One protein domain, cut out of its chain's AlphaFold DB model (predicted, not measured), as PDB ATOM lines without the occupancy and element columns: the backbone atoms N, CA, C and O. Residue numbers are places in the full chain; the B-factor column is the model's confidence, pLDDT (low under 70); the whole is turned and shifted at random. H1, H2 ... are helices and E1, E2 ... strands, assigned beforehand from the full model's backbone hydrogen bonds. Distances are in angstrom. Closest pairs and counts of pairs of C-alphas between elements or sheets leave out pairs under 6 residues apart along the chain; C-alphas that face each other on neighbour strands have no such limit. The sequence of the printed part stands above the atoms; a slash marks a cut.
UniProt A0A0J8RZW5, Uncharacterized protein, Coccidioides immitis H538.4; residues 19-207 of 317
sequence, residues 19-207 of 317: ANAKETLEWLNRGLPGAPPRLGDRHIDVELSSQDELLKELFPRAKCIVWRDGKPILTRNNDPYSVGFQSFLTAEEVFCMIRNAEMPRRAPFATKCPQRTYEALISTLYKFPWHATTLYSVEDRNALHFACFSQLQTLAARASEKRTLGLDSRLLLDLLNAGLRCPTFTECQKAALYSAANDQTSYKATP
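AT A GLANCE: This is residues 19 to 207 of the 317 residues of an uncharacterized protein of Coccidioides immitis H538.4 (UniProt A0A0J8RZW5). The main body is an up-and-down bundle of five helices, H3, H5, H6, H7 and H8, with the long H6 touching the other four and the short H9 packed on H8. To one side of this bundle lies a small part made of H2 and the strand hairpin E1 and E2; farther out, H1 and the loop of residues 30 to 50 make an arm, with H1 apart from the bundle. The printed part has 189 residues with nine named helices and two named strands, in the order H1 H2 E1 E2 H3 H4 H5 H6 H7 H8 H9; its class is mostly helix, and E1 and E2 form an antiparallel sheet of two. It is only just compact, close to loose, with a radius of gyration of the C-alphas of 19.2 A, and its C-alphas span 57 by 48 by 36 A.

HOW THE PARTS SIT: Begin with H1, residues 19 to 29, which touches no helix. After the loop comes H2, residues 51 to 58; E1, residues 65 to 68, follows, and the C-alphas of Asp 52 and Trp 67, the closest of H2 and E1, are 5.0 A apart. E1 and E2, residues 71 to 74, form an antiparallel hairpin at 143 degrees; look for N 66 and O 73 at 2.9 A and N 73 and O 66 at 2.8 A, both within hydrogen-bond range. Next find H3, residues 91 to 102, and H4, residues 108 to 112, close but not clearly touching, with the C-alphas of Asn 100 and Ala 110 closest at 6.0 A. H5, residues 115 to 127, touches H3 at a steep tilt of 39 degrees, opposite ways, with the C-alphas of Ala 101 and Thr 117 closest at 6.0 A. H2 and H5 are close but not clearly touching, with the C-alphas of Leu 58 and Thr 124 closest at 7.2 A. H6, residues 138 to 161, is the hub: it touches H3 at a shallow tilt of 10 degrees, the same way, with the C-alphas of Ile 98 and Ala 147 closest at 5.7 A. H7, residues 169 to 180, forms a helical hairpin with H6, at a shallow tilt of 18 degrees; the C-alphas of Ala 159 and Ser 169 are closest, at 6.1 A. H8, residues 187 to 196, touches H6 with residues 145 to 156 of H6 alone, and the C-alphas of Gln 153 and Ala 196 are closest at 4.7 A. H9, residues 200 to 205, forms a helical hairpin with H8; the C-alphas of Tyr 194 and Tyr 203 are closest, at 5.4 A. Every O i to N i+4 pair is within hydrogen-bond range in H1, H2, H4, H5, H7 and H9; the counts are 7 of 8 in H3, 19 of 20 in H6 and 4 of 6 in H8.

IN THESE COORDINATES: Find C-alpha 19 at (135.699, 190.748, 147.104), where H1 begins; from there it runs 15.3 A to C-alpha 29. H3 measures 16.6 A from first to last C-alpha, H5 18.4 A and H7 16.0 A. Find C-alpha 138 at (170.790, 175.880, 142.560); from there H6 runs 35.3 A to C-alpha 161. H9 ends at C-alpha 205, at (154.766, 160.881, 124.775).

THE WHOLE: The two C-alphas farthest apart are those of Pro 33 and Pro 207, at 59.8 A. The printed part has no cut, and its long links are H1 to H2 and E2 to H3. The mean pLDDT of the printed part is 93.2, and residues 31 to 34 are under 70.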
ATOM      1  N   ALA A  19     137.149 190.656 146.947       96.44
ATOM      2  CA  ALA A  19     135.699 190.748 147.104       96.44
ATOM      3  C   ALA A  19     135.085 189.382 147.454       96.44
ATOM      4  O   ALA A  19     134.361 189.287 148.438       96.44
ATOM      5  N   ASN A  20     135.465 188.319 146.734       95.94
ATOM      6  CA  ASN A  20     134.969 186.967 147.004       95.94
ATOM      7  C   ASN A  20     135.419 186.460 148.383       95.94
ATOM      8  O   ASN A  20     134.648 185.799 149.077       95.94
ATOM      9  N   ALA A  21     136.650 186.784 148.799       95.38
ATOM     10  CA  ALA A  21     137.139 186.444 150.136       95.38
ATOM     11  C   ALA A  21     136.311 187.135 151.235       95.38
ATOM     12  O   ALA A  21     135.900 186.487 152.195       95.38
ATOM     13  N   LYS A  22     136.021 188.435 151.067       94.88
ATOM     14  CA  LYS A  22     135.186 189.218 151.992       94.88
ATOM     15  C   LYS A  22     133.763 188.681 152.069       94.88
ATOM     16  O   LYS A  22     133.283 188.416 153.162       94.88
ATOM     17  N   GLU A  23     133.126 188.453 150.924       93.94
ATOM     18  CA  GLU A  23     131.765 187.917 150.863       93.94
ATOM     19  C   GLU A  23     131.671 186.536 151.528       93.94
ATOM     20  O   GLU A  23     130.740 186.276 152.295       93.94
ATOM     21  N   THR A  24     132.659 185.668 151.283       91.88
ATOM     22  CA  THR A  24     132.723 184.336 151.903       91.88
ATOM     23  C   THR A  24     132.902 184.439 153.415       91.88
ATOM     24  O   THR A  24     132.222 183.729 154.155       91.88
ATOM     25  N   LEU A  25     133.770 185.338 153.892       90.94
ATOM     26  CA  LEU A  25     133.947 185.572 155.323       90.94
ATOM     27  C   LEU A  25     132.655 186.090 155.968       90.94
ATOM     28  O   LEU A  25     132.221 185.569 156.991       90.94
ATOM     29  N   GLU A  26     132.018 187.088 155.359       89.31
ATOM     30  CA  GLU A  26     130.737 187.622 155.823       89.31
ATOM     31  C   GLU A  26     129.654 186.543 155.832       89.31
ATOM     32  O   GLU A  26     128.798 186.535 156.709       89.31
ATOM     33  N   TRP A  27     129.652 185.626 154.864       87.00
ATOM     34  CA  TRP A  27     128.732 184.489 154.846       87.00
ATOM     35  C   TRP A  27     129.000 183.491 155.979       87.00
ATOM     36  O   TRP A  27     128.059 183.089 156.660       87.00
ATOM     37  N   LEU A  28     130.261 183.141 156.239       85.75
ATOM     38  CA  LEU A  28     130.627 182.253 157.350       85.75
ATOM     39  C   LEU A  28     130.274 182.872 158.709       85.75
ATOM     40  O   LEU A  28     129.729 182.195 159.579       85.75
ATOM     41  N   ASN A  29     130.513 184.174 158.861       78.06
ATOM     42  CA  ASN A  29     130.218 184.914 160.088       78.06
ATOM     43  C   ASN A  29     128.729 185.276 160.239       78.06
ATOM     44  O   ASN A  29     128.316 185.696 161.316       78.06
ATOM     45  N   ARG A  30     127.908 185.083 159.196       76.06
ATOM     46  CA  ARG A  30     126.443 185.258 159.224       76.06
ATOM     47  C   ARG A  30     125.694 184.123 159.934       76.06
ATOM     48  O   ARG A  30     124.469 184.200 160.030       76.06
ATOM     49  N   GLY A  31     126.387 183.077 160.399       64.44
ATOM     50  CA  GLY A  31     125.795 181.991 161.187       64.44
ATOM     51  C   GLY A  31     124.914 182.501 162.338       64.44
ATOM     52  O   GLY A  31     125.106 183.608 162.840       64.44
ATOM     53  N   LEU A  32     123.910 181.705 162.734       57.09
ATOM     54  CA  LEU A  32     122.964 182.052 163.806       57.09
ATOM     55  C   LEU A  32     123.714 182.582 165.049       57.09
ATOM     56  O   LEU A  32     124.743 182.004 165.409       57.09
ATOM     57  N   PRO A  33     123.216 183.628 165.739       56.59
ATOM     58  CA  PRO A  33     123.839 184.132 166.960       56.59
ATOM     59  C   PRO A  33     124.107 182.987 167.950       56.59
ATOM     60  O   PRO A  33     123.182 182.289 168.358       56.59
ATOM     61  N   GLY A  34     125.377 182.769 168.308       62.00
ATOM     62  CA  GLY A  34     125.795 181.672 169.193       62.00
ATOM     63  C   GLY A  34     126.168 180.350 168.502       62.00
ATOM     64  O   GLY A  34     126.462 179.381 169.200       62.00
ATOM     65  N   ALA A  35     126.208 180.295 167.167       71.50
ATOM     66  CA  ALA A  35     126.690 179.149 166.393       71.50
ATOM     67  C   ALA A  35     127.935 179.534 165.563       71.50
ATOM     68  O   ALA A  35     127.806 179.850 164.379       71.50
ATOM     69  N   PRO A  36     129.146 179.524 166.165       73.75
ATOM     70  CA  PRO A  36     130.376 179.826 165.438       73.75
ATOM     71  C   PRO A  36     130.610 178.803 164.320       73.75
ATOM     72  O   PRO A  36     130.166 177.654 164.460       73.75
ATOM     73  N   PRO A  37     131.350 179.156 163.253       82.44
ATOM     74  CA  PRO A  37     131.800 178.186 162.266       82.44
ATOM     75  C   PRO A  37     132.489 176.994 162.942       82.44
ATOM     76  O   PRO A  37     133.225 177.142 163.924       82.44
ATOM     77  N   ARG A  38     132.231 175.787 162.431       85.25
ATOM     78  CA  ARG A  38     132.795 174.548 162.975       85.25
ATOM     79  C   ARG A  38     133.466 173.705 161.903       85.25
ATOM     80  O   ARG A  38     132.977 173.603 160.780       85.25
ATOM     81  N   LEU A  39     134.547 173.037 162.294       83.88
ATOM     82  CA  LEU A  39     135.189 171.973 161.532       83.88
ATOM     83  C   LEU A  39     135.101 170.670 162.339       83.88
ATOM     84  O   LEU A  39     135.862 170.454 163.287       83.88
ATOM     85  N   GLY A  40     134.142 169.815 161.983       84.62
ATOM     86  CA  GLY A  40     133.727 168.702 162.842       84.62
ATOM     87  C   GLY A  40     133.154 169.236 164.158       84.62
ATOM     88  O   GLY A  40     132.315 170.133 164.148       84.62
ATOM     89  N   ASP A  41     133.664 168.748 165.288       85.62
ATOM     90  CA  ASP A  41     133.219 169.180 166.623       85.62
ATOM     91  C   ASP A  41     133.965 170.415 167.159       85.62
ATOM     92  O   ASP A  41     133.760 170.827 168.301       85.62
ATOM     93  N   ARG A  42     134.870 171.005 166.367       86.56
ATOM     94  CA  ARG A  42     135.707 172.130 166.801       86.56
ATOM     95  C   ARG A  42     135.162 173.448 166.286       86.56
ATOM     96  O   ARG A  42     134.952 173.583 165.085       86.56
ATOM     97  N   HIS A  43     135.014 174.420 167.181       87.06
ATOM     98  CA  HIS A  43     134.863 175.820 166.792       87.06
ATOM     99  C   HIS A  43     136.142 176.292 166.107       87.06
ATOM    100  O   HIS A  43     137.241 175.918 166.525       87.06
ATOM    101  N   ILE A  44     135.977 177.067 165.044       87.12
ATOM    102  CA  ILE A  44     137.078 177.685 164.316       87.12
ATOM    103  C   ILE A  44     136.830 179.183 164.219       87.12
ATOM    104  O   ILE A  44     135.686 179.618 164.078       87.12
ATOM    105  N   ASP A  45     137.920 179.935 164.242       88.44
ATOM    106  CA  ASP A  45     137.919 181.350 163.913       88.44
ATOM    107  C   ASP A  45     138.342 181.496 162.451       88.44
ATOM    108  O   ASP A  45     139.257 180.815 161.979       88.44
ATOM    109  N   VAL A  46     137.628 182.343 161.716       90.50
ATOM    110  CA  VAL A  46     137.928 182.649 160.319       90.50
ATOM    111  C   VAL A  46     138.087 184.155 160.218       90.50
ATOM    112  O   VAL A  46     137.210 184.905 160.643       90.50
ATOM    113  N   GLU A  47     139.202 184.596 159.654       92.56
ATOM    114  CA  GLU A  47     139.523 186.008 159.480       92.56
ATOM    115  C   GLU A  47     140.097 186.276 158.088       92.56
ATOM    116  O   GLU A  47     140.532 185.364 157.379       92.56
ATOM    117  N   LEU A  48     140.058 187.542 157.667       95.06
ATOM    118  CA  LEU A  48     140.760 187.964 156.460       95.06
ATOM    119  C   LEU A  48     142.249 188.033 156.761       95.06
ATOM    120  O   LEU A  48     142.657 188.680 157.718       95.06
ATOM    121  N   SER A  49     143.036 187.442 155.873       95.69
ATOM    122  CA  SER A  49     144.490 187.498 155.913       95.69
ATOM    123  C   SER A  49     145.044 188.098 154.618       95.69
ATOM    124  O   SER A  49     144.309 188.396 153.669       95.69
ATOM    125  N   SER A  50     146.354 188.301 154.582       95.25
ATOM    126  CA  SER A  50     147.108 188.811 153.446       95.25
ATOM    127  C   SER A  50     148.055 187.765 152.858       95.25
ATOM    128  O   SER A  50     148.425 186.770 153.486       95.25
ATOM    129  N   GLN A  51     148.522 188.033 151.638       95.06
ATOM    130  CA  GLN A  51     149.553 187.211 151.011       95.06
ATOM    131  C   GLN A  51     150.861 187.208 151.820       95.06
ATOM    132  O   GLN A  51     151.581 186.209 151.823       95.06
ATOM    133  N   ASP A  52     151.158 188.308 152.512       97.12
ATOM    134  CA  ASP A  52     152.370 188.467 153.313       97.12
ATOM    135  C   ASP A  52     152.332 187.604 154.580       97.12
ATOM    136  O   ASP A  52     153.330 186.965 154.916       97.12
ATOM    137  N   GLU A  53     151.177 187.519 155.243       96.44
ATOM    138  CA  GLU A  53     150.957 186.636 156.395       96.44
ATOM    139  C   GLU A  53     151.063 185.160 156.001       96.44
ATOM    140  O   GLU A  53     151.819 184.415 156.628       96.44
ATOM    141  N   LEU A  54     150.417 184.759 154.899       95.94
ATOM    142  CA  LEU A  54     150.541 183.404 154.357       95.94
ATOM    143  C   LEU A  54     152.007 183.031 154.095       95.94
ATOM    144  O   LEU A  54     152.462 181.958 154.489       95.94
ATOM    145  N   LEU A  55     152.764 183.893 153.413       97.06
ATOM    146  CA  LEU A  55     154.156 183.594 153.070       97.06
ATOM    147  C   LEU A  55     155.063 183.591 154.304       97.06
ATOM    148  O   LEU A  55     155.992 182.782 154.374       97.06
ATOM    149  N   LYS A  56     154.774 184.432 155.301       95.81
ATOM    150  CA  LYS A  56     155.455 184.408 156.596       95.81
ATOM    151  C   LYS A  56     155.242 183.076 157.319       95.81
ATOM    152  O   LYS A  56     156.221 182.493 157.780       95.81
ATOM    153  N   GLU A  57     154.013 182.566 157.352       94.56
ATOM    154  CA  GLU A  57     153.705 181.260 157.954       94.56
ATOM    155  C   GLU A  57     154.240 180.078 157.134       94.56
ATOM    156  O   GLU A  57     154.601 179.034 157.681       94.56
ATOM    157  N   LEU A  58     154.324 180.216 155.809       95.00
ATOM    158  CA  LEU A  58     154.837 179.155 154.947       95.00
ATOM    159  C   LEU A  58     156.369 179.042 154.987       95.00
ATOM    160  O   LEU A  58     156.900 177.937 154.822       95.00
ATOM    161  N   PHE A  59     157.076 180.148 155.238       96.38
ATOM    162  CA  PHE A  59     158.540 180.221 155.327       96.38
ATOM    163  C   PHE A  59     159.001 180.809 156.675       96.38
ATOM    164  O   PHE A  59     159.721 181.810 156.707       96.38
ATOM    165  N   PRO A  60     158.641 180.181 157.811       93.50
ATOM    166  CA  PRO A  60     158.834 180.771 159.137       93.50
ATOM    167  C   PRO A  60     160.314 180.874 159.540       93.50
ATOM    168  O   PRO A  60     160.671 181.644 160.430       93.50
ATOM    169  N   ARG A  61     161.197 180.104 158.886       94.38
ATOM    170  CA  ARG A  61     162.648 180.104 159.133       94.38
ATOM    171  C   ARG A  61     163.436 181.040 158.214       94.38
ATOM    172  O   ARG A  61     164.648 181.166 158.395       94.38
ATOM    173  N   ALA A  62     162.776 181.730 157.282       95.62
ATOM    174  CA  ALA A  62     163.396 182.713 156.396       95.62
ATOM    175  C   ALA A  62     163.741 184.008 157.161       95.62
ATOM    176  O   ALA A  62     163.083 185.040 157.031       95.62
ATOM    177  N   LYS A  63     164.779 183.951 158.006       93.50
ATOM    178  CA  LYS A  63     165.248 185.094 158.805       93.50
ATOM    179  C   LYS A  63     165.615 186.279 157.913       93.50
ATOM    180  O   LYS A  63     166.066 186.097 156.790       93.50
ATOM    181  N   CYS A  64     165.473 187.496 158.437       96.31
ATOM    182  CA  CYS A  64     165.789 188.744 157.728       96.31
ATOM    183  C   CYS A  64     164.971 188.983 156.442       96.31
ATOM    184  O   CYS A  64     165.304 189.891 155.684       96.31
ATOM    185  N   ILE A  65     163.890 188.240 156.203       97.56
ATOM    186  CA  ILE A  65     162.935 188.519 155.128       97.56
ATOM    187  C   ILE A  65     161.713 189.230 155.704       97.56
ATOM    188  O   ILE A  65     161.125 188.790 156.689       97.56
ATOM    189  N   VAL A  66     161.318 190.323 155.056       96.94
ATOM    190  CA  VAL A  66     160.016 190.963 155.253       96.94
ATOM    191  C   VAL A  66     159.209 190.775 153.980       96.94
ATOM    192  O   VAL A  66     159.677 191.125 152.898       96.94
ATOM    193  N   TRP A  67     158.006 190.226 154.101       97.56
ATOM    194  CA  TRP A  67     157.080 190.096 152.982       97.56
ATOM    195  C   TRP A  67     156.346 191.420 152.766       97.56
ATOM    196  O   TRP A  67     155.893 192.030 153.734       97.56
ATOM    197  N   ARG A  68     156.306 191.888 151.515       97.31
ATOM    198  CA  ARG A  68     155.465 193.013 151.085       97.31
ATOM    199  C   ARG A  68     154.857 192.699 149.731       97.31
ATOM    200  O   ARG A  68     155.601 192.425 148.785       97.31
ATOM    201  N   ASP A  69     153.537 192.757 149.639       94.62
ATOM    202  CA  ASP A  69     152.782 192.480 148.412       94.62
ATOM    203  C   ASP A  69     153.157 191.123 147.783       94.62
ATOM    204  O   ASP A  69     153.330 190.985 146.568       94.62
ATOM    205  N   GLY A  70     153.362 190.110 148.625       93.50
ATOM    206  CA  GLY A  70     153.737 188.759 148.220       93.50
ATOM    207  C   GLY A  70     155.200 188.588 147.801       93.50
ATOM    208  O   GLY A  70     155.569 187.529 147.287       93.50
ATOM    209  N   LYS A  71     156.044 189.609 147.990       97.12
ATOM    210  CA  LYS A  71     157.456 189.598 147.586       97.12
ATOM    211  C   LYS A  71     158.384 189.579 148.800       97.12
ATOM    212  O   LYS A  71     158.168 190.346 149.739       97.12
ATOM    213  N   PRO A  72     159.447 188.758 148.783       98.06
ATOM    214  CA  PRO A  72     160.429 188.748 149.856       98.06
ATOM    215  C   PRO A  72     161.384 189.941 149.725       98.06
ATOM    216  O   PRO A  72     162.058 190.107 148.707       98.06
ATOM    217  N   ILE A  73     161.485 190.754 150.774       97.81
ATOM    218  CA  ILE A  73     162.450 191.852 150.881       97.81
ATOM    219  C   ILE A  73     163.511 191.468 151.905       97.81
ATOM    220  O   ILE A  73     163.227 191.351 153.099       97.81
ATOM    221  N   LEU A  74     164.748 191.294 151.434       97.25
ATOM    222  CA  LEU A  74     165.894 191.058 152.304       97.25
ATOM    223  C   LEU A  74     166.230 192.328 153.087       97.25
ATOM    224  O   LEU A  74     166.490 193.388 152.521       97.25
ATOM    225  N   THR A  75     166.242 192.194 154.404       96.56
ATOM    226  CA  THR A  75     166.594 193.245 155.354       96.56
ATOM    227  C   THR A  75     167.981 193.004 155.935       96.56
ATOM    228  O   THR A  75     168.504 191.887 155.925       96.56
ATOM    229  N   ARG A  76     168.603 194.073 156.441       94.88
ATOM    230  CA  ARG A  76     169.890 193.977 157.132       94.88
ATOM    231  C   ARG A  76     169.746 193.089 158.368       94.88
ATOM    232  O   ARG A  76     168.824 193.269 159.162       94.88
ATOM    233  N   ASN A  77     170.692 192.173 158.549       94.94
ATOM    234  CA  ASN A  77     170.811 191.449 159.803       94.94
ATOM    235  C   ASN A  77     171.341 192.393 160.893       94.94
ATOM    236  O   ASN A  77     172.482 192.852 160.815       94.94
ATOM    237  N   ASN A  78     170.497 192.691 161.879       91.69
ATOM    238  CA  ASN A  78     170.836 193.537 163.024       91.69
ATOM    239  C   ASN A  78     171.130 192.718 164.293       91.69
ATOM    240  O   ASN A  78     171.458 193.302 165.320       91.69
ATOM    241  N   ASP A  79     171.005 191.389 164.235       91.62
ATOM    242  CA  ASP A  79     171.283 190.492 165.356       91.62
ATOM    243  C   ASP A  79     172.716 189.932 165.237       91.62
ATOM    244  O   ASP A  79     172.994 189.177 164.296       91.62
ATOM    245  N   PRO A  80     173.632 190.278 166.166       90.44
ATOM    246  CA  PRO A  80     175.025 189.834 166.118       90.44
ATOM    247  C   PRO A  80     175.198 188.324 166.332       90.44
ATOM    248  O   PRO A  80     176.247 187.787 165.985       90.44
ATOM    249  N   TYR A  81     174.193 187.629 166.872       91.88
ATOM    250  CA  TYR A  81     174.220 186.178 167.084       91.88
ATOM    251  C   TYR A  81     173.515 185.400 165.965       91.88
ATOM    252  O   TYR A  81     173.483 184.168 165.975       91.88
ATOM    253  N   SER A  82     172.948 186.102 164.983       90.69
ATOM    254  CA  SER A  82     172.293 185.506 163.824       90.69
ATOM    255  C   SER A  82     173.241 185.474 162.630       90.69
ATOM    256  O   SER A  82     173.918 186.451 162.329       90.69
ATOM    257  N   VAL A  83     173.216 184.380 161.869       90.88
ATOM    258  CA  VAL A  83     173.888 184.283 160.559       90.88
ATOM    259  C   VAL A  83     173.094 184.963 159.429       90.88
ATOM    260  O   VAL A  83     173.469 184.880 158.263       90.88
ATOM    261  N   GLY A  84     171.981 185.627 159.753       94.19
ATOM    262  CA  GLY A  84     171.112 186.302 158.792       94.19
ATOM    263  C   GLY A  84     170.276 185.342 157.940       94.19
ATOM    264  O   GLY A  84     170.003 184.206 158.334       94.19
ATOM    265  N   PHE A  85     169.841 185.822 156.773       96.25
ATOM    266  CA  PHE A  85     169.128 185.012 155.787       96.25
ATOM    267  C   PHE A  85     170.079 184.011 155.121       96.25
ATOM    268  O   PHE A  85     171.129 184.401 154.613       96.25
ATOM    269  N   GLN A  86     169.685 182.739 155.087       94.44
ATOM    270  CA  GLN A  86     170.450 181.666 154.439       94.44
ATOM    271  C   GLN A  86     169.692 181.118 153.222       94.44
ATOM    272  O   GLN A  86     170.195 181.167 152.099       94.44
ATOM    273  N   SER A  87     168.455 180.673 153.448       95.81
ATOM    274  CA  SER A  87     167.509 180.203 152.434       95.81
ATOM    275  C   SER A  87     166.072 180.373 152.949       95.81
ATOM    276  O   SER A  87     165.853 180.654 154.132       95.81
ATOM    277  N   PHE A  88     165.087 180.204 152.066       97.88
ATOM    278  CA  PHE A  88     163.669 180.160 152.437       97.88
ATOM    279  C   PHE A  88     163.294 178.885 153.199       97.88
ATOM    280  O   PHE A  88     162.330 178.900 153.963       97.88
ATOM    281  N   LEU A  89     164.041 177.799 152.987       97.06
ATOM    282  CA  LEU A  89     163.857 176.513 153.653       97.06
ATOM    283  C   LEU A  89     165.206 176.000 154.139       97.06
ATOM    284  O   LEU A  89     166.197 176.077 153.418       97.06
ATOM    285  N   THR A  90     165.251 175.440 155.346       95.94
ATOM    286  CA  THR A  90     166.467 174.757 155.812       95.94
ATOM    287  C   THR A  90     166.558 173.338 155.244       95.94
ATOM    288  O   THR A  90     165.541 172.725 154.905       95.94
ATOM    289  N   ALA A  91     167.767 172.771 155.198       95.25
ATOM    290  CA  ALA A  91     167.970 171.378 154.792       95.25
ATOM    291  C   ALA A  91     167.136 170.408 155.652       95.25
ATOM    292  O   ALA A  91     166.481 169.511 155.124       95.25
ATOM    293  N   GLU A  92     167.067 170.643 156.967       96.12
ATOM    294  CA  GLU A  92     166.227 169.878 157.892       96.12
ATOM    295  C   GLU A  92     164.734 169.988 157.568       96.12
ATOM    296  O   GLU A  92     164.022 168.991 157.661       96.12
ATOM    297  N   GLU A  93     164.235 171.165 157.173       96.75
ATOM    298  CA  GLU A  93     162.828 171.325 156.793       96.75
ATOM    299  C   GLU A  93     162.477 170.475 155.571       96.75
ATOM    300  O   GLU A  93     161.437 169.809 155.564       96.75
ATOM    301  N   VAL A  94     163.346 170.467 154.555       97.31
ATOM    302  CA  VAL A  94     163.159 169.646 153.351       97.31
ATOM    303  C   VAL A  94     163.283 168.159 153.691       97.31
ATOM    304  O   VAL A  94     162.433 167.361 153.291       97.31
ATOM    305  N   PHE A  95     164.279 167.778 154.493       96.62
ATOM    306  CA  PHE A  95     164.460 166.399 154.943       96.62
ATOM    307  C   PHE A  95     163.230 165.876 155.695       96.62
ATOM    308  O   PHE A  95     162.696 164.819 155.352       96.62
ATOM    309  N   CYS A  96     162.739 166.615 156.693       96.00
ATOM    310  CA  CYS A  96     161.557 166.218 157.453       96.00
ATOM    311  C   CYS A  96     160.311 166.152 156.559       96.00
ATOM    312  O   CYS A  96     159.538 165.202 156.673       96.00
ATOM    313  N   MET A  97     160.142 167.087 155.615       94.88
ATOM    314  CA  MET A  97     159.043 167.055 154.644       94.88
ATOM    315  C   MET A  97     159.025 165.752 153.827       94.88
ATOM    316  O   MET A  97     157.960 165.161 153.636       94.88
ATOM    317  N   ILE A  98     160.188 165.268 153.383       96.88
ATOM    318  CA  ILE A  98     160.313 163.986 152.672       96.88
ATOM    319  C   ILE A  98     160.007 162.818 153.617       96.88
ATOM    320  O   ILE A  98     159.178 161.958 153.308       96.88
ATOM    321  N   ARG A  99     160.616 162.801 154.810       96.50
ATOM    322  CA  ARG A  99     160.451 161.705 155.778       96.50
ATOM    323  C   ARG A  99     159.023 161.546 156.278       96.50
ATOM    324  O   ARG A  99     158.589 160.414 156.479       96.50
ATOM    325  N   ASN A 100     158.278 162.637 156.420       95.31
ATOM    326  CA  ASN A 100     156.863 162.589 156.785       95.31
ATOM    327  C   ASN A 100     156.023 161.826 155.744       95.31
ATOM    328  O   ASN A 100     155.027 161.200 156.106       95.31
ATOM    329  N   ALA A 101     156.424 161.838 154.466       94.94
ATOM    330  CA  ALA A 101     155.744 161.104 153.401       94.94
ATOM    331  C   ALA A 101     156.220 159.647 153.354       94.94
ATOM    332  O   ALA A 101     155.401 158.725 153.372       94.94
ATOM    333  N   GLU A 102     157.534 159.421 153.356       94.81
ATOM    334  CA  GLU A 102     158.135 158.084 153.261       94.81
ATOM    335  C   GLU A 102     157.831 157.215 154.488       94.81
ATOM    336  O   GLU A 102     157.494 156.038 154.363       94.81
ATOM    337  N   MET A 103     157.898 157.798 155.686       93.00
ATOM    338  CA  MET A 103     157.821 157.096 156.968       93.00
ATOM    339  C   MET A 103     156.746 157.706 157.884       93.00
ATOM    340  O   MET A 103     157.057 158.119 159.004       93.00
ATOM    341  N   PRO A 104     155.458 157.720 157.479       89.56
ATOM    342  CA  PRO A 104     154.407 158.432 158.207       89.56
ATOM    343  C   PRO A 104     154.246 157.925 159.642       89.56
ATOM    344  O   PRO A 104     153.942 158.712 160.529       89.56
ATOM    345  N   ARG A 105     154.539 156.642 159.912       88.50
ATOM    346  CA  ARG A 105     154.478 156.039 161.260       88.50
ATOM    347  C   ARG A 105     155.402 156.708 162.284       88.50
ATOM    348  O   ARG A 105     155.177 156.556 163.478       88.50
ATOM    349  N   ARG A 106     156.436 157.427 161.835       88.50
ATOM    350  CA  ARG A 106     157.359 158.172 162.707       88.50
ATOM    351  C   ARG A 106     156.864 159.586 163.037       88.50
ATOM    352  O   ARG A 106     157.427 160.220 163.919       88.50
ATOM    353  N   ALA A 107     155.809 160.055 162.372       88.88
ATOM    354  CA  ALA A 107     155.191 161.355 162.596       88.88
ATOM    355  C   ALA A 107     153.684 161.169 162.870       88.88
ATOM    356  O   ALA A 107     152.907 160.923 161.940       88.88
ATOM    357  N   PRO A 108     153.220 161.297 164.131       88.44
ATOM    358  CA  PRO A 108     151.832 161.002 164.500       88.44
ATOM    359  C   PRO A 108     150.787 161.745 163.656       88.44
ATOM    360  O   PRO A 108     149.741 161.184 163.328       88.44
ATOM    361  N   PHE A 109     151.070 162.993 163.272       91.00
ATOM    362  CA  PHE A 109     150.172 163.801 162.445       91.00
ATOM    363  C   PHE A 109     150.152 163.349 160.978       91.00
ATOM    364  O   PHE A 109     149.073 163.275 160.393       91.00
ATOM    365  N   ALA A 110     151.298 162.941 160.422       90.44
ATOM    366  CA  ALA A 110     151.371 162.366 159.077       90.44
ATOM    367  C   ALA A 110     150.693 160.989 158.996       90.44
ATOM    368  O   ALA A 110     150.165 160.625 157.955       90.44
ATOM    369  N   THR A 111     150.660 160.220 160.090       90.50
ATOM    370  CA  THR A 111     149.892 158.962 160.129       90.50
ATOM    371  C   THR A 111     148.386 159.214 160.078       90.50
ATOM    372  O   THR A 111     147.669 158.493 159.390       90.50
ATOM    373  N   LYS A 112     147.893 160.225 160.805       90.06
ATOM    374  CA  LYS A 112     146.454 160.524 160.891       90.06
ATOM    375  C   LYS A 112     145.905 161.190 159.631       90.06
ATOM    376  O   LYS A 112     144.763 160.939 159.263       90.06
ATOM    377  N   CYS A 113     146.694 162.058 158.999       90.56
ATOM    378  CA  CYS A 113     146.297 162.804 157.805       90.56
ATOM    379  C   CYS A 113     147.435 162.788 156.768       90.56
ATOM    380  O   CYS A 113     148.083 163.818 156.555       90.56
ATOM    381  N   PRO A 114     147.718 161.633 156.140       92.50
ATOM    382  CA  PRO A 114     148.888 161.456 155.279       92.50
ATOM    383  C   PRO A 114     148.875 162.332 154.024       92.50
ATOM    384  O   PRO A 114     149.942 162.674 153.518       92.50
ATOM    385  N   GLN A 115     147.697 162.744 153.547       94.12
ATOM    386  CA  GLN A 115     147.543 163.650 152.409       94.12
ATOM    387  C   GLN A 115     148.201 165.018 152.641       94.12
ATOM    388  O   GLN A 115     148.794 165.584 151.722       94.12
ATOM    389  N   ARG A 116     148.197 165.506 153.890       93.25
ATOM    390  CA  ARG A 116     148.676 166.855 154.229       93.25
ATOM    391  C   ARG A 116     150.161 167.041 153.974       93.25
ATOM    392  O   ARG A 116     150.602 168.153 153.698       93.25
ATOM    393  N   THR A 117     150.934 165.960 154.042       94.62
ATOM    394  CA  THR A 117     152.364 166.007 153.741       94.62
ATOM    395  C   THR A 117     152.622 166.381 152.281       94.62
ATOM    396  O   THR A 117     153.543 167.149 152.002       94.62
ATOM    397  N   TYR A 118     151.789 165.880 151.369       97.25
ATOM    398  CA  TYR A 118     151.878 166.160 149.936       97.25
ATOM    399  C   TYR A 118     151.295 167.532 149.603       97.25
ATOM    400  O   TYR A 118     151.923 168.311 148.892       97.25
ATOM    401  N   GLU A 119     150.146 167.880 150.193       96.44
ATOM    402  CA  GLU A 119     149.541 169.216 150.082       96.44
ATOM    403  C   GLU A 119     150.507 170.315 150.550       96.44
ATOM    404  O   GLU A 119     150.626 171.360 149.915       96.44
ATOM    405  N   ALA A 120     151.272 170.068 151.618       96.00
ATOM    406  CA  ALA A 120     152.280 171.009 152.094       96.00
ATOM    407  C   ALA A 120     153.410 171.238 151.077       96.00
ATOM    408  O   ALA A 120     153.881 172.372 150.940       96.00
ATOM    409  N   LEU A 121     153.844 170.196 150.358       98.00
ATOM    410  CA  LEU A 121     154.825 170.345 149.282       98.00
ATOM    411  C   LEU A 121     154.214 171.054 148.069       98.00
ATOM    412  O   LEU A 121     154.857 171.946 147.524       98.00
ATOM    413  N   ILE A 122     152.968 170.740 147.701       98.31
ATOM    414  CA  ILE A 122     152.226 171.444 146.642       98.31
ATOM    415  C   ILE A 122     152.193 172.951 146.926       98.31
ATOM    416  O   ILE A 122     152.639 173.745 146.096       98.31
ATOM    417  N   SER A 123     151.744 173.349 148.121       97.00
ATOM    418  CA  SER A 123     151.719 174.758 148.529       97.00
ATOM    419  C   SER A 123     153.116 175.368 148.540       97.00
ATOM    420  O   SER A 123     153.296 176.492 148.079       97.00
ATOM    421  N   THR A 124     154.123 174.622 149.008       97.69
ATOM    422  CA  THR A 124     155.518 175.082 148.997       97.69
ATOM    423  C   THR A 124     155.991 175.357 147.568       97.69
ATOM    424  O   THR A 124     156.527 176.430 147.329       97.69
ATOM    425  N   LEU A 125     155.755 174.464 146.603       98.44
ATOM    426  CA  LEU A 125     156.179 174.652 145.209       98.44
ATOM    427  C   LEU A 125     155.480 175.839 144.537       98.44
ATOM    428  O   LEU A 125     156.141 176.607 143.838       98.44
ATOM    429  N   TYR A 126     154.176 176.020 144.766       97.56
ATOM    430  CA  TYR A 126     153.423 177.138 144.186       97.56
ATOM    431  C   TYR A 126     153.769 178.496 144.801       97.56
ATOM    432  O   TYR A 126     153.680 179.514 144.116       97.56
ATOM    433  N   LYS A 127     154.143 178.528 146.084       97.31
ATOM    434  CA  LYS A 127     154.407 179.770 146.824       97.31
ATOM    435  C   LYS A 127     155.879 180.075 147.037       97.31
ATOM    436  O   LYS A 127     156.197 181.167 147.503       97.31
ATOM    437  N   PHE A 128     156.776 179.155 146.692       98.25
ATOM    438  CA  PHE A 128     158.201 179.439 146.712       98.25
ATOM    439  C   PHE A 128     158.486 180.650 145.811       98.25
ATOM    440  O   PHE A 128     157.975 180.717 144.687       98.25
ATOM    441  N   PRO A 129     159.279 181.630 146.272       97.44
ATOM    442  CA  PRO A 129     159.500 182.873 145.544       97.44
ATOM    443  C   PRO A 129     160.507 182.679 144.402       97.44
ATOM    444  O   PRO A 129     161.577 183.282 144.381       97.44
ATOM    445  N   TRP A 130     160.146 181.871 143.402       97.00
ATOM    446  CA  TRP A 130     160.969 181.582 142.220       97.00
ATOM    447  C   TRP A 130     161.372 182.836 141.434       97.00
ATOM    448  O   TRP A 130     162.378 182.847 140.736       97.00
ATOM    449  N   HIS A 131     160.603 183.919 141.560       96.12
ATOM    450  CA  HIS A 131     160.923 185.209 140.952       96.12
ATOM    451  C   HIS A 131     162.095 185.930 141.645       96.12
ATOM    452  O   HIS A 131     162.746 186.773 141.032       96.12
ATOM    453  N   ALA A 132     162.387 185.618 142.911       97.56
ATOM    454  CA  ALA A 132     163.451 186.240 143.692       97.56
ATOM    455  C   ALA A 132     164.795 185.530 143.454       97.56
ATOM    456  O   ALA A 132     165.407 184.979 144.366       97.56
ATOM    457  N   THR A 133     165.267 185.543 142.204       97.44
ATOM    458  CA  THR A 133     166.412 184.749 141.710       97.44
ATOM    459  C   THR A 133     167.757 185.030 142.390       97.44
ATOM    460  O   THR A 133     168.726 184.316 142.156       97.44
ATOM    461  N   THR A 134     167.854 186.083 143.199       97.62
ATOM    462  CA  THR A 134     169.039 186.420 144.005       97.62
ATOM    463  C   THR A 134     168.990 185.833 145.419       97.62
ATOM    464  O   THR A 134     169.999 185.852 146.123       97.62
ATOM    465  N   LEU A 135     167.835 185.316 145.852       97.94
ATOM    466  CA  LEU A 135     167.587 184.869 147.226       97.94
ATOM    467  C   LEU A 135     167.586 183.347 147.393       97.94
ATOM    468  O   LEU A 135     167.639 182.876 148.521       97.94
ATOM    469  N   TYR A 136     167.614 182.574 146.311       98.25
ATOM    470  CA  TYR A 136     167.764 181.118 146.372       98.25
ATOM    471  C   TYR A 136     168.888 180.640 145.447       98.25
ATOM    472  O   TYR A 136     169.331 181.366 144.550       98.25
ATOM    473  N   SER A 137     169.397 179.443 145.711       98.25
ATOM    474  CA  SER A 137     170.512 178.816 145.004       98.25
ATOM    475  C   SER A 137     170.064 177.669 144.092       98.25
ATOM    476  O   SER A 137     168.897 177.264 144.074       98.25
ATOM    477  N   VAL A 138     171.007 177.124 143.321       98.19
ATOM    478  CA  VAL A 138     170.790 175.880 142.560       98.19
ATOM    479  C   VAL A 138     170.477 174.718 143.511       98.19
ATOM    480  O   VAL A 138     169.615 173.893 143.209       98.19
ATOM    481  N   GLU A 139     171.127 174.692 144.675       98.12
ATOM    482  CA  GLU A 139     170.918 173.715 145.745       98.12
ATOM    483  C   GLU A 139     169.491 173.754 146.302       98.12
ATOM    484  O   GLU A 139     168.867 172.701 146.421       98.12
ATOM    485  N   ASP A 140     168.928 174.943 146.541       98.25
ATOM    486  CA  ASP A 140     167.540 175.086 147.007       98.25
ATOM    487  C   ASP A 140     166.545 174.473 146.003       98.25
ATOM    488  O   ASP A 140     165.631 173.729 146.374       98.25
ATOM    489  N   ARG A 141     166.750 174.736 144.701       97.88
ATOM    490  CA  ARG A 141     165.945 174.139 143.621       97.88
ATOM    491  C   ARG A 141     166.119 172.623 143.572       97.88
ATOM    492  O   ARG A 141     165.122 171.917 143.435       97.88
ATOM    493  N   ASN A 142     167.349 172.121 143.701       98.12
ATOM    494  CA  ASN A 142     167.638 170.684 143.725       98.12
ATOM    495  C   ASN A 142     166.944 169.982 144.892       98.12
ATOM    496  O   ASN A 142     166.326 168.938 144.695       98.12
ATOM    497  N   ALA A 143     166.987 170.578 146.082       98.38
ATOM    498  CA  ALA A 143     166.344 170.042 147.272       98.38
ATOM    499  C   ALA A 143     164.820 169.930 147.090       98.38
ATOM    500  O   ALA A 143     164.229 168.899 147.415       98.38
ATOM    501  N   LEU A 144     164.182 170.950 146.505       98.56
ATOM    502  CA  LEU A 144     162.744 170.937 146.221       98.56
ATOM    503  C   LEU A 144     162.354 169.975 145.093       98.56
ATOM    504  O   LEU A 144     161.316 169.315 145.193       98.56
ATOM    505  N   HIS A 145     163.169 169.857 144.040       98.62
ATOM    506  CA  HIS A 145     162.947 168.857 142.989       98.62
ATOM    507  C   HIS A 145     163.054 167.442 143.544       98.62
ATOM    508  O   HIS A 145     162.148 166.638 143.330       98.62
ATOM    509  N   PHE A 146     164.100 167.163 144.324       98.62
ATOM    510  CA  PHE A 146     164.277 165.875 144.984       98.62
ATOM    511  C   PHE A 146     163.109 165.561 145.925       98.62
ATOM    512  O   PHE A 146     162.571 164.457 145.882       98.62
ATOM    513  N   ALA A 147     162.645 166.536 146.714       98.62
ATOM    514  CA  ALA A 147     161.475 166.355 147.567       98.62
ATOM    515  C   ALA A 147     160.213 165.997 146.766       98.62
ATOM    516  O   ALA A 147     159.493 165.071 147.138       98.62
ATOM    517  N   CYS A 148     159.969 166.692 145.649       98.75
ATOM    518  CA  CYS A 148     158.849 166.417 144.746       98.75
ATOM    519  C   CYS A 148     158.944 165.018 144.136       98.75
ATOM    520  O   CYS A 148     157.982 164.254 144.202       98.75
ATOM    521  N   PHE A 149     160.118 164.655 143.621       98.69
ATOM    522  CA  PHE A 149     160.382 163.344 143.045       98.69
ATOM    523  C   PHE A 149     160.144 162.212 144.060       98.69
ATOM    524  O   PHE A 149     159.354 161.305 143.791       98.69
ATOM    525  N   SER A 150     160.747 162.284 145.251       98.56
ATOM    526  CA  SER A 150     160.614 161.251 146.293       98.56
ATOM    527  C   SER A 150     159.179 161.116 146.810       98.56
ATOM    528  O   SER A 150     158.683 160.004 147.035       98.56
ATOM    529  N   GLN A 151     158.472 162.238 146.975       98.19
ATOM    530  CA  GLN A 151     157.068 162.209 147.375       98.19
ATOM    531  C   GLN A 151     156.160 161.642 146.277       98.19
ATOM    532  O   GLN A 151     155.269 160.861 146.606       98.19
ATOM    533  N   LEU A 152     156.398 161.952 144.997       98.38
ATOM    534  CA  LEU A 152     155.660 161.346 143.883       98.38
ATOM    535  C   LEU A 152     155.836 159.829 143.845       98.38
ATOM    536  O   LEU A 152     154.837 159.121 143.773       98.38
ATOM    537  N   GLN A 153     157.069 159.327 143.981       97.44
ATOM    538  CA  GLN A 153     157.323 157.882 144.036       97.44
ATOM    539  C   GLN A 153     156.562 157.216 145.189       97.44
ATOM    540  O   GLN A 153     155.912 156.183 145.012       97.44
ATOM    541  N   THR A 154     156.603 157.837 146.368       96.31
ATOM    542  CA  THR A 154     155.913 157.327 147.559       96.31
ATOM    543  C   THR A 154     154.392 157.344 147.382       96.31
ATOM    544  O   THR A 154     153.710 156.379 147.740       96.31
ATOM    545  N   LEU A 155     153.847 158.431 146.832       96.75
ATOM    546  CA  LEU A 155     152.414 158.602 146.631       96.75
ATOM    547  C   LEU A 155     151.884 157.682 145.532       96.75
ATOM    548  O   LEU A 155     150.850 157.058 145.740       96.75
ATOM    549  N   ALA A 156     152.590 157.542 144.408       95.62
ATOM    550  CA  ALA A 156     152.192 156.675 143.301       95.62
ATOM    551  C   ALA A 156     152.062 155.212 143.752       95.62
ATOM    552  O   ALA A 156     151.053 154.563 143.470       95.62
ATOM    553  N   ALA A 157     153.031 154.723 144.536       92.56
ATOM    554  CA  ALA A 157     152.975 153.388 145.124       92.56
ATOM    555  C   ALA A 157     151.728 153.213 146.011       92.56
ATOM    556  O   ALA A 157     150.950 152.281 145.811       92.56
ATOM    557  N   ARG A 158     151.477 154.143 146.940       90.88
ATOM    558  CA  ARG A 158     150.374 154.037 147.916       90.88
ATOM    559  C   ARG A 158     148.989 154.292 147.328       90.88
ATOM    560  O   ARG A 158     148.034 153.631 147.730       90.88
ATOM    561  N   ALA A 159     148.865 155.229 146.392       89.44
ATOM    562  CA  ALA A 159     147.602 155.543 145.730       89.44
ATOM    563  C   ALA A 159     147.099 154.344 144.909       89.44
ATOM    564  O   ALA A 159     145.894 154.099 144.851       89.44
ATOM    565  N   SER A 160     148.017 153.547 144.343       84.25
ATOM    566  CA  SER A 160     147.672 152.316 143.622       84.25
ATOM    567  C   SER A 160     147.010 151.260 144.517       84.25
ATOM    568  O   SER A 160     146.120 150.541 144.068       84.25
ATOM    569  N   GLU A 161     147.374 151.215 145.804       84.75
ATOM    570  CA  GLU A 161     146.821 150.253 146.757       84.75
ATOM    571  C   GLU A 161     145.386 150.598 147.182       84.75
ATOM    572  O   GLU A 161     144.665 149.715 147.640       84.75
ATOM    573  N   LYS A 162     144.965 151.869 147.063       77.44
ATOM    574  CA  LYS A 162     143.642 152.386 147.482       77.44
ATOM    575  C   LYS A 162     143.247 152.057 148.933       77.44
ATOM    576  O   LYS A 162     142.070 152.033 149.280       77.44
ATOM    577  N   ARG A 163     144.233 151.806 149.800       79.44
ATOM    578  CA  ARG A 163     144.024 151.400 151.205       79.44
ATOM    579  C   ARG A 163     143.924 152.563 152.183       79.44
ATOM    580  O   ARG A 163     143.462 152.374 153.302       79.44
ATOM    581  N   THR A 164     144.417 153.738 151.799       81.81
ATOM    582  CA  THR A 164     144.560 154.878 152.708       81.81
ATOM    583  C   THR A 164     143.672 156.020 152.242       81.81
ATOM    584  O   THR A 164     143.886 156.569 151.164       81.81
ATOM    585  N   LEU A 165     142.686 156.385 153.062       80.94
ATOM    586  CA  LEU A 165     141.817 157.532 152.801       80.94
ATOM    587  C   LEU A 165     142.652 158.811 152.635       80.94
ATOM    588  O   LEU A 165     143.569 159.068 153.413       80.94
ATOM    589  N   GLY A 166     142.332 159.594 151.604       83.31
ATOM    590  CA  GLY A 166     143.043 160.826 151.249       83.31
ATOM    591  C   GLY A 166     144.288 160.632 150.376       83.31
ATOM    592  O   GLY A 166     144.782 161.614 149.837       83.31
ATOM    593  N   LEU A 167     144.790 159.404 150.193       92.25
ATOM    594  CA  LEU A 167     145.856 159.119 149.226       92.25
ATOM    595  C   LEU A 167     145.244 158.557 147.944       92.25
ATOM    596  O   LEU A 167     145.048 157.348 147.817       92.25
ATOM    597  N   ASP A 168     144.927 159.441 147.006       91.56
ATOM    598  CA  ASP A 168     144.249 159.091 145.763       91.56
ATOM    599  C   ASP A 168     144.971 159.624 144.514       91.56
ATOM    600  O   ASP A 168     145.988 160.323 144.574       91.56
ATOM    601  N   SER A 169     144.444 159.252 143.345       92.44
ATOM    602  CA  SER A 169     144.977 159.680 142.050       92.44
ATOM    603  C   SER A 169     144.851 161.186 141.818       92.44
ATOM    604  O   SER A 169     145.630 161.734 141.041       92.44
ATOM    605  N   ARG A 170     143.901 161.862 142.477       94.38
ATOM    606  CA  ARG A 170     143.745 163.315 142.362       94.38
ATOM    607  C   ARG A 170     144.904 164.016 143.058       94.38
ATOM    608  O   ARG A 170     145.544 164.851 142.433       94.38
ATOM    609  N   LEU A 171     145.229 163.628 144.290       96.75
ATOM    610  CA  LEU A 171     146.378 164.172 145.011       96.75
ATOM    611  C   LEU A 171     147.693 163.907 144.262       96.75
ATOM    612  O   LEU A 171     148.560 164.777 144.206       96.75
ATOM    613  N   LEU A 172     147.831 162.720 143.656       97.19
ATOM    614  CA  LEU A 172     148.985 162.391 142.815       97.19
ATOM    615  C   LEU A 172     149.100 163.342 141.618       97.19
ATOM    616  O   LEU A 172     150.182 163.863 141.350       97.19
ATOM    617  N   LEU A 173     147.983 163.593 140.932       97.19
ATOM    618  CA  LEU A 173     147.922 164.522 139.810       97.19
ATOM    619  C   LEU A 173     148.198 165.967 140.249       97.19
ATOM    620  O   LEU A 173     148.909 166.684 139.548       97.19
ATOM    621  N   ASP A 174     147.687 166.394 141.403       98.19
ATOM    622  CA  ASP A 174     147.917 167.736 141.946       98.19
ATOM    623  C   ASP A 174     149.404 167.958 142.277       98.19
ATOM    624  O   ASP A 174     149.968 168.994 141.909       98.19
ATOM    625  N   LEU A 175     150.074 166.967 142.881       98.56
ATOM    626  CA  LEU A 175     151.516 167.021 143.146       98.56
ATOM    627  C   LEU A 175     152.341 167.003 141.855       98.56
ATOM    628  O   LEU A 175     153.279 167.792 141.717       98.56
ATOM    629  N   LEU A 176     151.976 166.147 140.897       98.56
ATOM    630  CA  LEU A 176     152.633 166.096 139.593       98.56
ATOM    631  C   LEU A 176     152.509 167.448 138.881       98.56
ATOM    632  O   LEU A 176     153.509 168.006 138.441       98.56
ATOM    633  N   ASN A 177     151.307 168.025 138.841       98.44
ATOM    634  CA  ASN A 177     151.061 169.331 138.238       98.44
ATOM    635  C   ASN A 177     151.836 170.456 138.930       98.44
ATOM    636  O   ASN A 177     152.361 171.327 138.238       98.44
ATOM    637  N   ALA A 178     151.944 170.442 140.263       98.62
ATOM    638  CA  ALA A 178     152.745 171.424 140.994       98.62
ATOM    639  C   ALA A 178     154.226 171.365 140.582       98.62
ATOM    640  O   ALA A 178     154.842 172.403 140.335       98.62
ATOM    641  N   GLY A 179     154.783 170.159 140.434       98.25
ATOM    642  CA  GLY A 179     156.146 169.962 139.944       98.25
ATOM    643  C   GLY A 179     156.328 170.357 138.472       98.25
ATOM    644  O   GLY A 179     157.273 171.068 138.141       98.25
ATOM    645  N   LEU A 180     155.408 169.967 137.585       97.38
ATOM    646  CA  LEU A 180     155.469 170.297 136.152       97.38
ATOM    647  C   LEU A 180     155.326 171.801 135.877       97.38
ATOM    648  O   LEU A 180     155.937 172.321 134.942       97.38
ATOM    649  N   ARG A 181     154.537 172.509 136.695       96.62
ATOM    650  CA  ARG A 181     154.351 173.968 136.622       96.62
ATOM    651  C   ARG A 181     155.459 174.755 137.316       96.62
ATOM    652  O   ARG A 181     155.461 175.982 137.226       96.62
ATOM    653  N   CYS A 182     156.393 174.085 137.991       96.75
ATOM    654  CA  CYS A 182     157.527 174.749 138.614       96.75
ATOM    655  C   CYS A 182     158.390 175.433 137.532       96.75
ATOM    656  O   CYS A 182     158.882 174.756 136.622       96.75
ATOM    657  N   PRO A 183     158.591 176.763 137.599       94.25
ATOM    658  CA  PRO A 183     159.253 177.513 136.531       94.25
ATOM    659  C   PRO A 183     160.762 177.243 136.440       94.25
ATOM    660  O   PRO A 183     161.369 177.532 135.413       94.25
ATOM    661  N   THR A 184     161.369 176.713 137.504       95.44
ATOM    662  CA  THR A 184     162.819 176.486 137.619       95.44
ATOM    663  C   THR A 184     163.218 175.024 137.468       95.44
ATOM    664  O   THR A 184     164.409 174.730 137.393       95.44
ATOM    665  N   PHE A 185     162.256 174.098 137.426       97.31
ATOM    666  CA  PHE A 185     162.560 172.706 137.115       97.31
ATOM    667  C   PHE A 185     162.868 172.586 135.628       97.31
ATOM    668  O   PHE A 185     162.117 173.078 134.780       97.31
ATOM    669  N   THR A 186     163.983 171.933 135.320       96.25
ATOM    670  CA  THR A 186     164.409 171.723 133.938       96.25
ATOM    671  C   THR A 186     163.473 170.767 133.214       96.25
ATOM    672  O   THR A 186     162.709 170.016 133.823       96.25
ATOM    673  N   GLU A 187     163.538 170.762 131.888       94.94
ATOM    674  CA  GLU A 187     162.723 169.860 131.077       94.94
ATOM    675  C   GLU A 187     163.012 168.383 131.392       94.94
ATOM    676  O   GLU A 187     162.086 167.592 131.572       94.94
ATOM    677  N   CYS A 188     164.283 168.032 131.607       94.81
ATOM    678  CA  CYS A 188     164.676 166.691 132.044       94.81
ATOM    679  C   CYS A 188     164.138 166.376 133.452       94.81
ATOM    680  O   CYS A 188     163.589 165.298 133.692       94.81
ATOM    681  N   GLN A 189     164.207 167.339 134.377       97.25
ATOM    682  CA  GLN A 189     163.631 167.190 135.713       97.25
ATOM    683  C   GLN A 189     162.121 166.962 135.685       97.25
ATOM    684  O   GLN A 189     161.642 166.097 136.417       97.25
ATOM    685  N   LYS A 190     161.383 167.697 134.845       96.94
ATOM    686  CA  LYS A 190     159.937 167.527 134.644       96.94
ATOM    687  C   LYS A 190     159.614 166.172 134.018       96.94
ATOM    688  O   LYS A 190     158.713 165.490 134.501       96.94
ATOM    689  N   ALA A 191     160.381 165.734 133.018       96.44
ATOM    690  CA  ALA A 191     160.234 164.402 132.434       96.44
ATOM    691  C   ALA A 191     160.423 163.295 133.488       96.44
ATOM    692  O   ALA A 191     159.646 162.342 133.536       96.44
ATOM    693  N   ALA A 192     161.398 163.448 134.390       97.19
ATOM    694  CA  ALA A 192     161.613 162.508 135.489       97.19
ATOM    695  C   ALA A 192     160.417 162.427 136.460       97.19
ATOM    696  O   ALA A 192     160.170 161.358 137.022       97.19
ATOM    697  N   LEU A 193     159.634 163.504 136.625       98.44
ATOM    698  CA  LEU A 193     158.441 163.490 137.483       98.44
ATOM    699  C   LEU A 193     157.335 162.578 136.937       98.44
ATOM    700  O   LEU A 193     156.665 161.927 137.735       98.44
ATOM    701  N   TYR A 194     157.174 162.449 135.613       98.06
ATOM    702  CA  TYR A 194     156.238 161.467 135.043       98.06
ATOM    703  C   TYR A 194     156.619 160.041 135.440       98.06
ATOM    704  O   TYR A 194     155.767 159.260 135.861       98.06
ATOM    705  N   SER A 195     157.914 159.716 135.376       95.25
ATOM    706  CA  SER A 195     158.407 158.411 135.824       95.25
ATOM    707  C   SER A 195     158.192 158.210 137.326       95.25
ATOM    708  O   SER A 195     157.806 157.117 137.733       95.25
ATOM    709  N   ALA A 196     158.404 159.242 138.149       97.38
ATOM    710  CA  ALA A 196     158.157 159.183 139.590       97.38
ATOM    711  C   ALA A 196     156.675 158.963 139.926       97.38
ATOM    712  O   ALA A 196     156.354 158.226 140.851       97.38
ATOM    713  N   ALA A 197     155.776 159.565 139.146       96.94
ATOM    714  CA  ALA A 197     154.332 159.410 139.278       96.94
ATOM    715  C   ALA A 197     153.794 158.083 138.702       96.94
ATOM    716  O   ALA A 197     152.587 157.851 138.745       96.94
ATOM    717  N   ASN A 198     154.665 157.218 138.163       95.88
ATOM    718  CA  ASN A 198     154.299 156.006 137.424       95.88
ATOM    719  C   ASN A 198     153.403 156.278 136.190       95.88
ATOM    720  O   ASN A 198     152.626 155.422 135.767       95.88
ATOM    721  N   ASP A 199     153.520 157.467 135.588       95.69
ATOM    722  CA  ASP A 199     152.827 157.851 134.356       95.69
ATOM    723  C   ASP A 199     153.708 157.571 133.130       95.69
ATOM    724  O   ASP A 199     154.298 158.453 132.492       95.69
ATOM    725  N   GLN A 200     153.816 156.284 132.803       94.06
ATOM    726  CA  GLN A 200     154.629 155.824 131.680       94.06
ATOM    727  C   GLN A 200     154.101 156.319 130.325       94.06
ATOM    728  O   GLN A 200     154.875 156.432 129.371       94.06
ATOM    729  N   THR A 201     152.800 156.593 130.222       95.62
ATOM    730  CA  THR A 201     152.163 157.074 128.992       95.62
ATOM    731  C   THR A 201     152.640 158.484 128.673       95.62
ATOM    732  O   THR A 201     153.192 158.703 127.593       95.62
ATOM    733  N   SER A 202     152.529 159.410 129.630       96.12
ATOM    734  CA  SER A 202     153.001 160.789 129.458       96.12
ATOM    735  C   SER A 202     154.520 160.852 129.298       96.12
ATOM    736  O   SER A 202     155.024 161.581 128.441       96.12
ATOM    737  N   TYR A 203     155.269 160.016 130.029       95.69
ATOM    738  CA  TYR A 203     156.719 159.912 129.845       95.69
ATOM    739  C   TYR A 203     157.096 159.486 128.417       95.69
ATOM    740  O   TYR A 203     157.976 160.082 127.800       95.69
ATOM    741  N   LYS A 204     156.426 158.470 127.854       94.56
ATOM    742  CA  LYS A 204     156.684 158.013 126.476       94.56
ATOM    743  C   LYS A 204     156.321 159.077 125.440       94.56
ATOM    744  O   LYS A 204     157.073 159.237 124.484       94.56
ATOM    745  N   ALA A 205     155.222 159.802 125.653       95.06
ATOM    746  CA  ALA A 205     154.766 160.881 124.775       95.06
ATOM    747  C   ALA A 205     155.647 162.146 124.835       95.06
ATOM    748  O   ALA A 205     155.553 163.001 123.958       95.06
ATOM    749  N   THR A 206     156.500 162.272 125.854       93.81
ATOM    750  CA  THR A 206     157.406 163.414 126.013       93.81
ATOM    751  C   THR A 206     158.471 163.428 124.900       93.81
ATOM    752  O   THR A 206     159.047 162.371 124.619       93.81
ATOM    753  N   PRO A 207     158.783 164.587 124.285       93.56
ATOM    754  CA  PRO A 207     159.837 164.697 123.275       93.56
ATOM    755  C   PRO A 207     161.220 164.279 123.788       93.56
ATOM    756  O   PRO A 207     161.560 164.474 124.957       93.56
TER     757      PRO A 207